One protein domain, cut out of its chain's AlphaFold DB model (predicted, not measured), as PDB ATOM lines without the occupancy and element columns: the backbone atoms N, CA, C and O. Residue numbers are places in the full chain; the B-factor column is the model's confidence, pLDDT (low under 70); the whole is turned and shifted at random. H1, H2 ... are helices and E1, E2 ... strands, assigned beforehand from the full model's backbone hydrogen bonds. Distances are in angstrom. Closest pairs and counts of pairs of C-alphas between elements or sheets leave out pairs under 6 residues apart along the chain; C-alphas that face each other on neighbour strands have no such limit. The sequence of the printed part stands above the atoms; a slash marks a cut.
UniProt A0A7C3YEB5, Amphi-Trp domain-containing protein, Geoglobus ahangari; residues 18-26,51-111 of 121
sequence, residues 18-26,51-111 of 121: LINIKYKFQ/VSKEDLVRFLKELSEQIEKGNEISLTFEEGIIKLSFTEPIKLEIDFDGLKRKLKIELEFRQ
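Overview. This is residues 18 to 26 and 51 to 111 of the 121 residues of the protein "Amphi-Trp domain-containing protein" of Geoglobus ahangari (UniProt A0A7C3YEB5). Two hairpins of strands, the long E4 and E5 and the shorter E2 and E3, spread as a V from a corner at Phe 86, with the single helix H1 alongside E2. The short strand E1 lies beside E5 as a third strand of the long hairpin's sheet, and the turn of the shorter hairpin, residues 76 to 81, sticks out. The printed part has 70 residues, with one named helix and five named strands in the order E1 H1 E2 E3 E4 E5, in the class mixed, helices and strands. One sheet has the order E1 E5 E4 and is mixed; the other is the antiparallel pair E2 and E3. The whole is only just loose, close to compact, with a radius of gyration of the C-alphas of 13.4 A and spans of 37 by 27 by 23 A.

Arrangement. In the larger sheet, E5, residues 102 to 110, is the inner strand, and E4, residues 87 to 97, is an edge strand. They form an antiparallel hairpin at 166 degrees, with N 93 and O 106 within hydrogen-bond range at 2.9 A and N 104 and O 95 at 2.8 A. E1, residues 18 to 22, is the other edge strand, parallel to E5 at 24 degrees; C-alphas 20 and 106 face each other at 5.6 A, but no backbone N and O across this pair are within hydrogen-bond range. E3, residues 80 to 85, and E4 meet only through their link. E2, residues 72 to 77, and E3 form an antiparallel hairpin at 164 degrees, with N 75 and O 82 within range at 2.8 A. E3 and E5 are only just apart, at 8.4 A. H1, residues 53 to 69, has 5 pairs of C-alphas within 8 A of E2, the closest being those of Gln 66 and Ile 73, 5.9 A apart. H1 is not on the larger sheet, and it is apart from E3. In H1 every O i to N i+4 pair is within hydrogen-bond range.

Along the chain. E4 is 29.8 A from first to last C-alpha, and E5 is 26.3 A. H1 is 24.4 A long, E3 16.9 A, E2 16.6 A and E1 12.2 A. E1 begins at C-alpha 18, (64.517, -23.818, 18.187). H1 begins at C-alpha 53, (56.281, -20.408, 11.112), and E5 ends at C-alpha 110, (65.196, -13.089, 36.498).

Size, cuts and confidence. The two C-alphas farthest apart are those of Lys 69 and Leu 99, 38.7 A. Residues 27 to 50 are not printed, and C-alphas 26 and 51 are 29.5 A apart across this cut, which falls in the link from E1 to H1. The links H1 to E2, E2 to E3, E3 to E4 and E4 to E5 are tight. The mean pLDDT of the printed part is 73.5; it is under 70 in residues 18 to 26, residues 76 to 82 and residue 111, and E1 has a mean of 37.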
ATOM      1  N   LEU A  18      64.718 -23.218  16.873       31.89
ATOM      2  CA  LEU A  18      64.517 -23.818  18.187       31.89
ATOM      3  C   LEU A  18      64.511 -22.684  19.210       31.89
ATOM      4  O   LEU A  18      65.565 -22.123  19.519       31.89
ATOM      5  N   ILE A  19      63.324 -22.330  19.705       37.12
ATOM      6  CA  ILE A  19      63.208 -21.465  20.878       37.12
ATOM      7  C   ILE A  19      63.402 -22.358  22.095       37.12
ATOM      8  O   ILE A  19      62.586 -23.235  22.366       37.12
ATOM      9  N   ASN A  20      64.491 -22.134  22.822       38.06
ATOM     10  CA  ASN A  20      64.708 -22.778  24.106       38.06
ATOM     11  C   ASN A  20      64.479 -21.725  25.186       38.06
ATOM     12  O   ASN A  20      65.231 -20.755  25.273       38.06
ATOM     13  N   ILE A  21      63.413 -21.888  25.964       40.53
ATOM     14  CA  ILE A  21      63.129 -21.006  27.092       40.53
ATOM     15  C   ILE A  21      63.510 -21.757  28.361       40.53
ATOM     16  O   ILE A  21      62.831 -22.708  28.753       40.53
ATOM     17  N   LYS A  22      64.626 -21.363  28.982       37.25
ATOM     18  CA  LYS A  22      65.086 -21.958  30.239       37.25
ATOM     19  C   LYS A  22      64.710 -21.069  31.408       37.25
ATOM     20  O   LYS A  22      65.095 -19.905  31.469       37.25
ATOM     21  N   TYR A  23      64.026 -21.658  32.383       38.06
ATOM     22  CA  TYR A  23      63.704 -21.004  33.646       38.06
ATOM     23  C   TYR A  23      64.369 -21.732  34.813       38.06
ATOM     24  O   TYR A  23      64.281 -22.957  34.938       38.06
ATOM     25  N   LYS A  24      65.023 -20.974  35.699       29.94
ATOM     26  CA  LYS A  24      65.605 -21.482  36.946       29.94
ATOM     27  C   LYS A  24      64.942 -20.780  38.128       29.94
ATOM     28  O   LYS A  24      65.174 -19.599  38.359       29.94
ATOM     29  N   PHE A  25      64.126 -21.513  38.882       37.50
ATOM     30  CA  PHE A  25      63.511 -21.007  40.108       37.50
ATOM     31  C   PHE A  25      64.466 -21.147  41.299       37.50
ATOM     32  O   PHE A  25      65.031 -22.216  41.532       37.50
ATOM     33  N   GLN A  26      64.588 -20.086  42.094       30.44
ATOM     34  CA  GLN A  26      64.966 -20.179  43.501       30.44
ATOM     35  C   GLN A  26      63.885 -19.450  44.317       30.44
ATOM     36  O   GLN A  26      63.834 -18.226  44.335       30.44
ATOM     37  N   VAL A  51      57.330 -25.909  16.060       73.94
ATOM     38  CA  VAL A  51      56.156 -25.094  15.728       73.94
ATOM     39  C   VAL A  51      56.183 -24.690  14.258       73.94
ATOM     40  O   VAL A  51      57.249 -24.631  13.636       73.94
ATOM     41  N   SER A  52      55.008 -24.396  13.697       79.31
ATOM     42  CA  SER A  52      54.918 -23.765  12.380       79.31
ATOM     43  C   SER A  52      55.521 -22.354  12.408       79.31
ATOM     44  O   SER A  52      55.711 -21.748  13.467       79.31
ATOM     45  N   LYS A  53      55.810 -21.795  11.228       81.88
ATOM     46  CA  LYS A  53      56.281 -20.408  11.112       81.88
ATOM     47  C   LYS A  53      55.232 -19.431  11.653       81.88
ATOM     48  O   LYS A  53      55.579 -18.438  12.287       81.88
ATOM     49  N   GLU A  54      53.965 -19.705  11.384       81.94
ATOM     50  CA  GLU A  54      52.831 -18.877  11.771       81.94
ATOM     51  C   GLU A  54      52.657 -18.869  13.295       81.94
ATOM     52  O   GLU A  54      52.518 -17.798  13.891       81.94
ATOM     53  N   ASP A  55      52.754 -20.040  13.931       76.12
ATOM     54  CA  ASP A  55      52.690 -20.169  15.390       76.12
ATOM     55  C   ASP A  55      53.889 -19.506  16.070       76.12
ATOM     56  O   ASP A  55      53.720 -18.820  17.076       76.12
ATOM     57  N   LEU A  56      55.087 -19.637  15.489       80.88
ATOM     58  CA  LEU A  56      56.286 -18.947  15.960       80.88
ATOM     59  C   LEU A  56      56.109 -17.423  15.940       80.88
ATOM     60  O   LEU A  56      56.416 -16.746  16.919       80.88
ATOM     61  N   VAL A  57      55.606 -16.871  14.833       85.25
ATOM     62  CA  VAL A  57      55.355 -15.426  14.714       85.25
ATOM     63  C   VAL A  57      54.301 -14.970  15.720       85.25
ATOM     64  O   VAL A  57      54.482 -13.919  16.337       85.25
ATOM     65  N   ARG A  58      53.219 -15.739  15.898       81.12
ATOM     66  CA  ARG A  58      52.184 -15.437  16.896       81.12
ATOM     67  C   ARG A  58      52.781 -15.402  18.301       81.12
ATOM     68  O   ARG A  58      52.637 -14.393  18.984       81.12
ATOM     69  N   PHE A  59      53.528 -16.439  18.671       81.81
ATOM     70  CA  PHE A  59      54.207 -16.530  19.960       81.81
ATOM     71  C   PHE A  59      55.131 -15.330  20.221       81.81
ATOM     72  O   PHE A  59      55.058 -14.706  21.277       81.81
ATOM     73  N   LEU A  60      55.977 -14.964  19.252       87.88
ATOM     74  CA  LEU A  60      56.913 -13.846  19.407       87.88
ATOM     75  C   LEU A  60      56.202 -12.492  19.544       87.88
ATOM     76  O   LEU A  60      56.651 -11.649  20.320       87.88
ATOM     77  N   LYS A  61      55.092 -12.281  18.824       89.38
ATOM     78  CA  LYS A  61      54.278 -11.064  18.957       89.38
ATOM     79  C   LYS A  61      53.629 -10.974  20.332       89.38
ATOM     80  O   LYS A  61      53.765  -9.952  20.995       89.38
ATOM     81  N   GLU A  62      52.987 -12.049  20.778       87.06
ATOM     82  CA  GLU A  62      52.358 -12.112  22.100       87.06
ATOM     83  C   GLU A  62      53.380 -11.900  23.220       87.06
ATOM     84  O   GLU A  62      53.102 -11.185  24.181       87.06
ATOM     85  N   LEU A  63      54.574 -12.483  23.098       86.69
ATOM     86  CA  LEU A  63      55.653 -12.270  24.056       86.69
ATOM     87  C   LEU A  63      56.117 -10.805  24.069       86.69
ATOM     88  O   LEU A  63      56.270 -10.229  25.145       86.69
ATOM     89  N   SER A  64      56.300 -10.195  22.893       89.62
ATOM     90  CA  SER A  64      56.678  -8.780  22.765       89.62
ATOM     91  C   SER A  64      55.650  -7.863  23.425       89.62
ATOM     92  O   SER A  64      56.015  -7.024  24.244       89.62
ATOM     93  N   GLU A  65      54.362  -8.059  23.131       93.19
ATOM     94  CA  GLU A  65      53.282  -7.262  23.720       93.19
ATOM     95  C   GLU A  65      53.235  -7.379  25.248       93.19
ATOM     96  O   GLU A  65      52.919  -6.411  25.937       93.19
ATOM     97  N   GLN A  66      53.517  -8.563  25.794       88.31
ATOM     98  CA  GLN A  66      53.523  -8.778  27.241       88.31
ATOM     99  C   GLN A  66      54.702  -8.081  27.922       88.31
ATOM    100  O   GLN A  66      54.504  -7.430  28.946       88.31
ATOM    101  N   ILE A  67      55.896  -8.156  27.325       87.38
ATOM    102  CA  ILE A  67      57.089  -7.450  27.817       87.38
ATOM    103  C   ILE A  67      56.887  -5.927  27.767       87.38
ATOM    104  O   ILE A  67      57.311  -5.227  28.681       87.38
ATOM    105  N   GLU A  68      56.216  -5.404  26.737       90.69
ATOM    106  CA  GLU A  68      55.895  -3.972  26.637       90.69
ATOM    107  C   GLU A  68      54.857  -3.521  27.675       90.69
ATOM    108  O   GLU A  68      54.963  -2.419  28.217       90.69
ATOM    109  N   LYS A  69      53.850  -4.356  27.961       92.19
ATOM    110  CA  LYS A  69      52.768  -4.027  28.908       92.19
ATOM    111  C   LYS A  69      53.235  -3.997  30.361       92.19
ATOM    112  O   LYS A  69      52.619  -3.311  31.175       92.19
ATOM    113  N   GLY A  70      54.281  -4.743  30.705       88.38
ATOM    114  CA  GLY A  70      54.806  -4.748  32.057       88.38
ATOM    115  C   GLY A  70      55.795  -5.871  32.317       88.38
ATOM    116  O   GLY A  70      56.456  -6.394  31.430       88.38
ATOM    117  N   ASN A  71      55.902  -6.239  33.585       85.31
ATOM    118  CA  ASN A  71      56.907  -7.164  34.080       85.31
ATOM    119  C   ASN A  71      56.335  -8.551  34.401       85.31
ATOM    120  O   ASN A  71      56.821  -9.213  35.316       85.31
ATOM    121  N   GLU A  72      55.300  -8.985  33.676       83.19
ATOM    122  CA  GLU A  72      54.699 -10.317  33.793       83.19
ATOM    123  C   GLU A  72      54.499 -10.952  32.410       83.19
ATOM    124  O   GLU A  72      53.978 -10.319  31.497       83.19
ATOM    125  N   ILE A  73      54.888 -12.220  32.275       80.38
ATOM    126  CA  ILE A  73      54.663 -13.050  31.088       80.38
ATOM    127  C   ILE A  73      53.740 -14.203  31.471       80.38
ATOM    128  O   ILE A  73      53.978 -14.907  32.449       80.38
ATOM    129  N   SER A  74      52.704 -14.413  30.674       78.31
ATOM    130  CA  SER A  74      51.796 -15.551  30.694       78.31
ATOM    131  C   SER A  74      52.059 -16.429  29.471       78.31
ATOM    132  O   SER A  74      51.945 -15.978  28.331       78.31
ATOM    133  N   LEU A  75      52.399 -17.692  29.711       73.56
ATOM    134  CA  LEU A  75      52.574 -18.717  28.690       73.56
ATOM    135  C   LEU A  75      51.447 -19.739  28.821       73.56
ATOM    136  O   LEU A  75      51.264 -20.314  29.894       73.56
ATOM    137  N   THR A  76      50.700 -19.958  27.745       68.81
ATOM    138  CA  THR A  76      49.585 -20.911  27.706       68.81
ATOM    139  C   THR A  76      49.984 -22.137  26.897       68.81
ATOM    140  O   THR A  76      50.464 -22.006  25.773       68.81
ATOM    141  N   PHE A  77      49.746 -23.314  27.461       63.84
ATOM    142  CA  PHE A  77      49.981 -24.625  26.860       63.84
ATOM    143  C   PHE A  77      48.725 -25.491  27.025       63.84
ATOM    144  O   PHE A  77      47.803 -25.114  27.754       63.84
ATOM    145  N   GLU A  78      48.680 -26.657  26.379       59.06
ATOM    146  CA  GLU A  78      47.552 -27.591  26.528       59.06
ATOM    147  C   GLU A  78      47.380 -28.045  27.986       59.06
ATOM    148  O   GLU A  78      46.263 -28.234  28.466       59.06
ATOM    149  N   GLU A  79      48.487 -28.158  28.721       54.78
ATOM    150  CA  GLU A  79      48.534 -28.629  30.104       54.78
ATOM    151  C   GLU A  79      48.244 -27.532  31.143       54.78
ATOM    152  O   GLU A  79      48.087 -27.841  32.330       54.78
ATOM    153  N   GLY A  80      48.170 -26.258  30.735       57.41
ATOM    154  CA  GLY A  80      47.843 -25.145  31.626       57.41
ATOM    155  C   GLY A  80      48.517 -23.816  31.282       57.41
ATOM    156  O   GLY A  80      49.068 -23.619  30.203       57.41
ATOM    157  N   ILE A  81      48.457 -22.875  32.229       63.16
ATOM    158  CA  ILE A  81      48.998 -21.517  32.084       63.16
ATOM    159  C   ILE A  81      50.107 -21.298  33.115       63.16
ATOM    160  O   ILE A  81      49.903 -21.520  34.310       63.16
ATOM    161  N   ILE A  82      51.256 -20.802  32.662       68.69
ATOM    162  CA  ILE A  82      52.383 -20.389  33.499       68.69
ATOM    163  C   ILE A  82      52.441 -18.861  33.505       68.69
ATOM    164  O   ILE A  82      52.542 -18.250  32.448       68.69
ATOM    165  N   LYS A  83      52.408 -18.244  34.690       73.25
ATOM    166  CA  LYS A  83      52.593 -16.795  34.864       73.25
ATOM    167  C   LYS A  83      53.897 -16.498  35.585       73.25
ATOM    168  O   LYS A  83      54.189 -17.110  36.612       73.25
ATOM    169  N   LEU A  84      54.671 -15.565  35.051       72.12
ATOM    170  CA  LEU A  84      56.033 -15.276  35.479       72.12
ATOM    171  C   LEU A  84      56.230 -13.774  35.574       72.12
ATOM    172  O   LEU A  84      56.304 -13.096  34.554       72.12
ATOM    173  N   SER A  85      56.387 -13.259  36.790       78.50
ATOM    174  CA  SER A  85      56.923 -11.910  36.950       78.50
ATOM    175  C   SER A  85      58.432 -11.916  36.699       78.50
ATOM    176  O   SER A  85      59.111 -12.871  37.080       78.50
ATOM    177  N   PHE A  86      58.975 -10.862  36.101       76.50
ATOM    178  CA  PHE A  86      60.407 -10.733  35.837       76.50
ATOM    179  C   PHE A  86      60.950  -9.350  36.212       76.50
ATOM    180  O   PHE A  86      60.201  -8.430  36.543       76.50
ATOM    181  N   THR A  87      62.272  -9.209  36.195       79.00
ATOM    182  CA  THR A  87      62.976  -7.946  36.429       79.00
ATOM    183  C   THR A  87      64.046  -7.718  35.378       79.00
ATOM    184  O   THR A  87      64.545  -8.658  34.760       79.00
ATOM    185  N   GLU A  88      64.463  -6.465  35.238       78.88
ATOM    186  CA  GLU A  88      65.658  -6.123  34.480       78.88
ATOM    187  C   GLU A  88      66.949  -6.473  35.253       78.88
ATOM    188  O   GLU A  88      66.943  -6.520  36.489       78.88
ATOM    189  N   PRO A  89      68.070  -6.710  34.546       83.31
ATOM    190  CA  PRO A  89      68.165  -6.842  33.091       83.31
ATOM    191  C   PRO A  89      67.676  -8.215  32.599       83.31
ATOM    192  O   PRO A  89      67.881  -9.234  33.262       83.31
ATOM    193  N   ILE A  90      67.081  -8.237  31.404       76.88
ATOM    194  CA  ILE A  90      66.752  -9.471  30.676       76.88
ATOM    195  C   ILE A  90      67.997  -9.901  29.895       76.88
ATOM    196  O   ILE A  90      68.603  -9.084  29.198       76.88
ATOM    197  N   LYS A  91      68.391 -11.174  29.993       77.88
ATOM    198  CA  LYS A  91      69.508 -11.706  29.202       77.88
ATOM    199  C   LYS A  91      68.971 -12.266  27.883       77.88
ATOM    200  O   LYS A  91      68.066 -13.096  27.885       77.88
ATOM    201  N   LEU A  92      69.568 -11.830  26.777       81.94
ATOM    202  CA  LEU A  92      69.371 -12.380  25.438       81.94
ATOM    203  C   LEU A  92      70.673 -13.044  24.993       81.94
ATOM    204  O   LEU A  92      71.733 -12.418  25.026       81.94
ATOM    205  N   GLU A  93      70.582 -14.293  24.559       81.12
ATOM    206  CA  GLU A  93      71.698 -15.045  23.997       81.12
ATOM    207  C   GLU A  93      71.331 -15.529  22.593       81.12
ATOM    208  O   GLU A  93      70.256 -16.089  22.371       81.12
ATOM    209  N   ILE A  94      72.220 -15.276  21.633       83.06
ATOM    210  CA  ILE A  94      72.078 -15.704  20.241       83.06
ATOM    211  C   ILE A  94      73.315 -16.526  19.906       83.06
ATOM    212  O   ILE A  94      74.432 -16.021  20.002       83.06
ATOM    213  N   ASP A  95      73.101 -17.772  19.505       84.81
ATOM    214  CA  ASP A  95      74.164 -18.703  19.145       84.81
ATOM    215  C   ASP A  95      73.893 -19.298  17.758       84.81
ATOM    216  O   ASP A  95      72.783 -19.753  17.460       84.81
ATOM    217  N   PHE A  96      74.904 -19.266  16.893       86.00
ATOM    218  CA  PHE A  96      74.833 -19.785  15.533       86.00
ATOM    219  C   PHE A  96      75.937 -20.812  15.302       86.00
ATOM    220  O   PHE A  96      77.122 -20.484  15.247       86.00
ATOM    221  N   ASP A  97      75.522 -22.056  15.073       84.62
ATOM    222  CA  ASP A  97      76.406 -23.138  14.654       84.62
ATOM    223  C   ASP A  97      76.310 -23.294  13.131       84.62
ATOM    224  O   ASP A  97      75.375 -23.905  12.597       84.62
ATOM    225  N   GLY A  98      77.289 -22.728  12.420       78.44
ATOM    226  CA  GLY A  98      77.360 -22.769  10.958       78.44
ATOM    227  C   GLY A  98      77.630 -24.161  10.383       78.44
ATOM    228  O   GLY A  98      77.189 -24.451   9.269       78.44
ATOM    229  N   LEU A  99      78.281 -25.046  11.146       86.00
ATOM    230  CA  LEU A  99      78.521 -26.429  10.725       86.00
ATOM    231  C   LEU A  99      77.219 -27.231  10.764       86.00
ATOM    232  O   LEU A  99      76.927 -27.991   9.841       86.00
ATOM    233  N   LYS A 100      76.401 -27.016  11.798       82.62
ATOM    234  CA  LYS A 100      75.092 -27.674  11.950       82.62
ATOM    235  C   LYS A 100      73.935 -26.899  11.320       82.62
ATOM    236  O   LYS A 100      72.801 -27.369  11.373       82.62
ATOM    237  N   ARG A 101      74.203 -25.726  10.729       83.75
ATOM    238  CA  ARG A 101      73.201 -24.799  10.166       83.75
ATOM    239  C   ARG A 101      72.060 -24.501  11.148       83.75
ATOM    240  O   ARG A 101      70.891 -24.448  10.759       83.75
ATOM    241  N   LYS A 102      72.403 -24.326  12.426       74.62
ATOM    242  CA  LYS A 102      71.449 -24.154  13.527       74.62
ATOM    243  C   LYS A 102      71.581 -22.755  14.123       74.62
ATOM    244  O   LYS A 102      72.679 -22.340  14.477       74.62
ATOM    245  N   LEU A 103      70.452 -22.067  14.268       76.56
ATOM    246  CA  LEU A 103      70.334 -20.831  15.039       76.56
ATOM    247  C   LEU A 103      69.595 -21.138  16.342       76.56
ATOM    248  O   LEU A 103      68.546 -21.789  16.323       76.56
ATOM    249  N   LYS A 104      70.132 -20.656  17.459       77.38
ATOM    250  CA  LYS A 104      69.496 -20.708  18.770       77.38
ATOM    251  C   LYS A 104      69.338 -19.291  19.307       77.38
ATOM    252  O   LYS A 104      70.273 -18.496  19.268       77.38
ATOM    253  N   ILE A 105      68.147 -19.001  19.812       78.38
ATOM    254  CA  ILE A 105      67.829 -17.765  20.524       78.38
ATOM    255  C   ILE A 105      67.303 -18.180  21.896       78.38
ATOM    256  O   ILE A 105      66.391 -19.005  21.982       78.38
ATOM    257  N   GLU A 106      67.898 -17.640  22.954       79.94
ATOM    258  CA  GLU A 106      67.520 -17.913  24.340       79.94
ATOM    259  C   GLU A 106      67.282 -16.595  25.083       79.94
ATOM    260  O   GLU A 106      68.070 -15.650  24.987       79.94
ATOM    261  N   LEU A 107      66.165 -16.538  25.806       77.00
ATOM    262  CA  LEU A 107      65.788 -15.435  26.682       77.00
ATOM    263  C   LEU A 107      65.754 -15.947  28.116       77.00
ATOM    264  O   LEU A 107      65.087 -16.944  28.403       77.00
ATOM    265  N   GLU A 108      66.435 -15.246  29.015       76.12
ATOM    266  CA  GLU A 108      66.448 -15.572  30.439       76.12
ATOM    267  C   GLU A 108      65.912 -14.387  31.250       76.12
ATOM    268  O   GLU A 108      66.447 -13.273  31.221       76.12
ATOM    269  N   PHE A 109      64.840 -14.660  31.995       76.19
ATOM    270  CA  PHE A 109      64.144 -13.708  32.852       76.19
ATOM    271  C   PHE A 109      64.463 -13.993  34.321       76.19
ATOM    272  O   PHE A 109      64.281 -15.116  34.799       76.19
ATOM    273  N   ARG A 110      64.914 -12.975  35.059       72.81
ATOM    274  CA  ARG A 110      65.196 -13.089  36.498       72.81
ATOM    275  C   ARG A 110      63.947 -12.759  37.315       72.81
ATOM    276  O   ARG A 110      63.251 -11.800  37.005       72.81
ATOM    277  N   GLN A 111      63.686 -13.530  38.372       64.81
ATOM    278  CA  GLN A 111      62.672 -13.211  39.386       64.81
ATOM    279  C   GLN A 111      63.303 -12.493  40.584       64.81
ATOM    280  O   GLN A 111      64.439 -12.785  40.959       64.81
TER     281      GLN A 111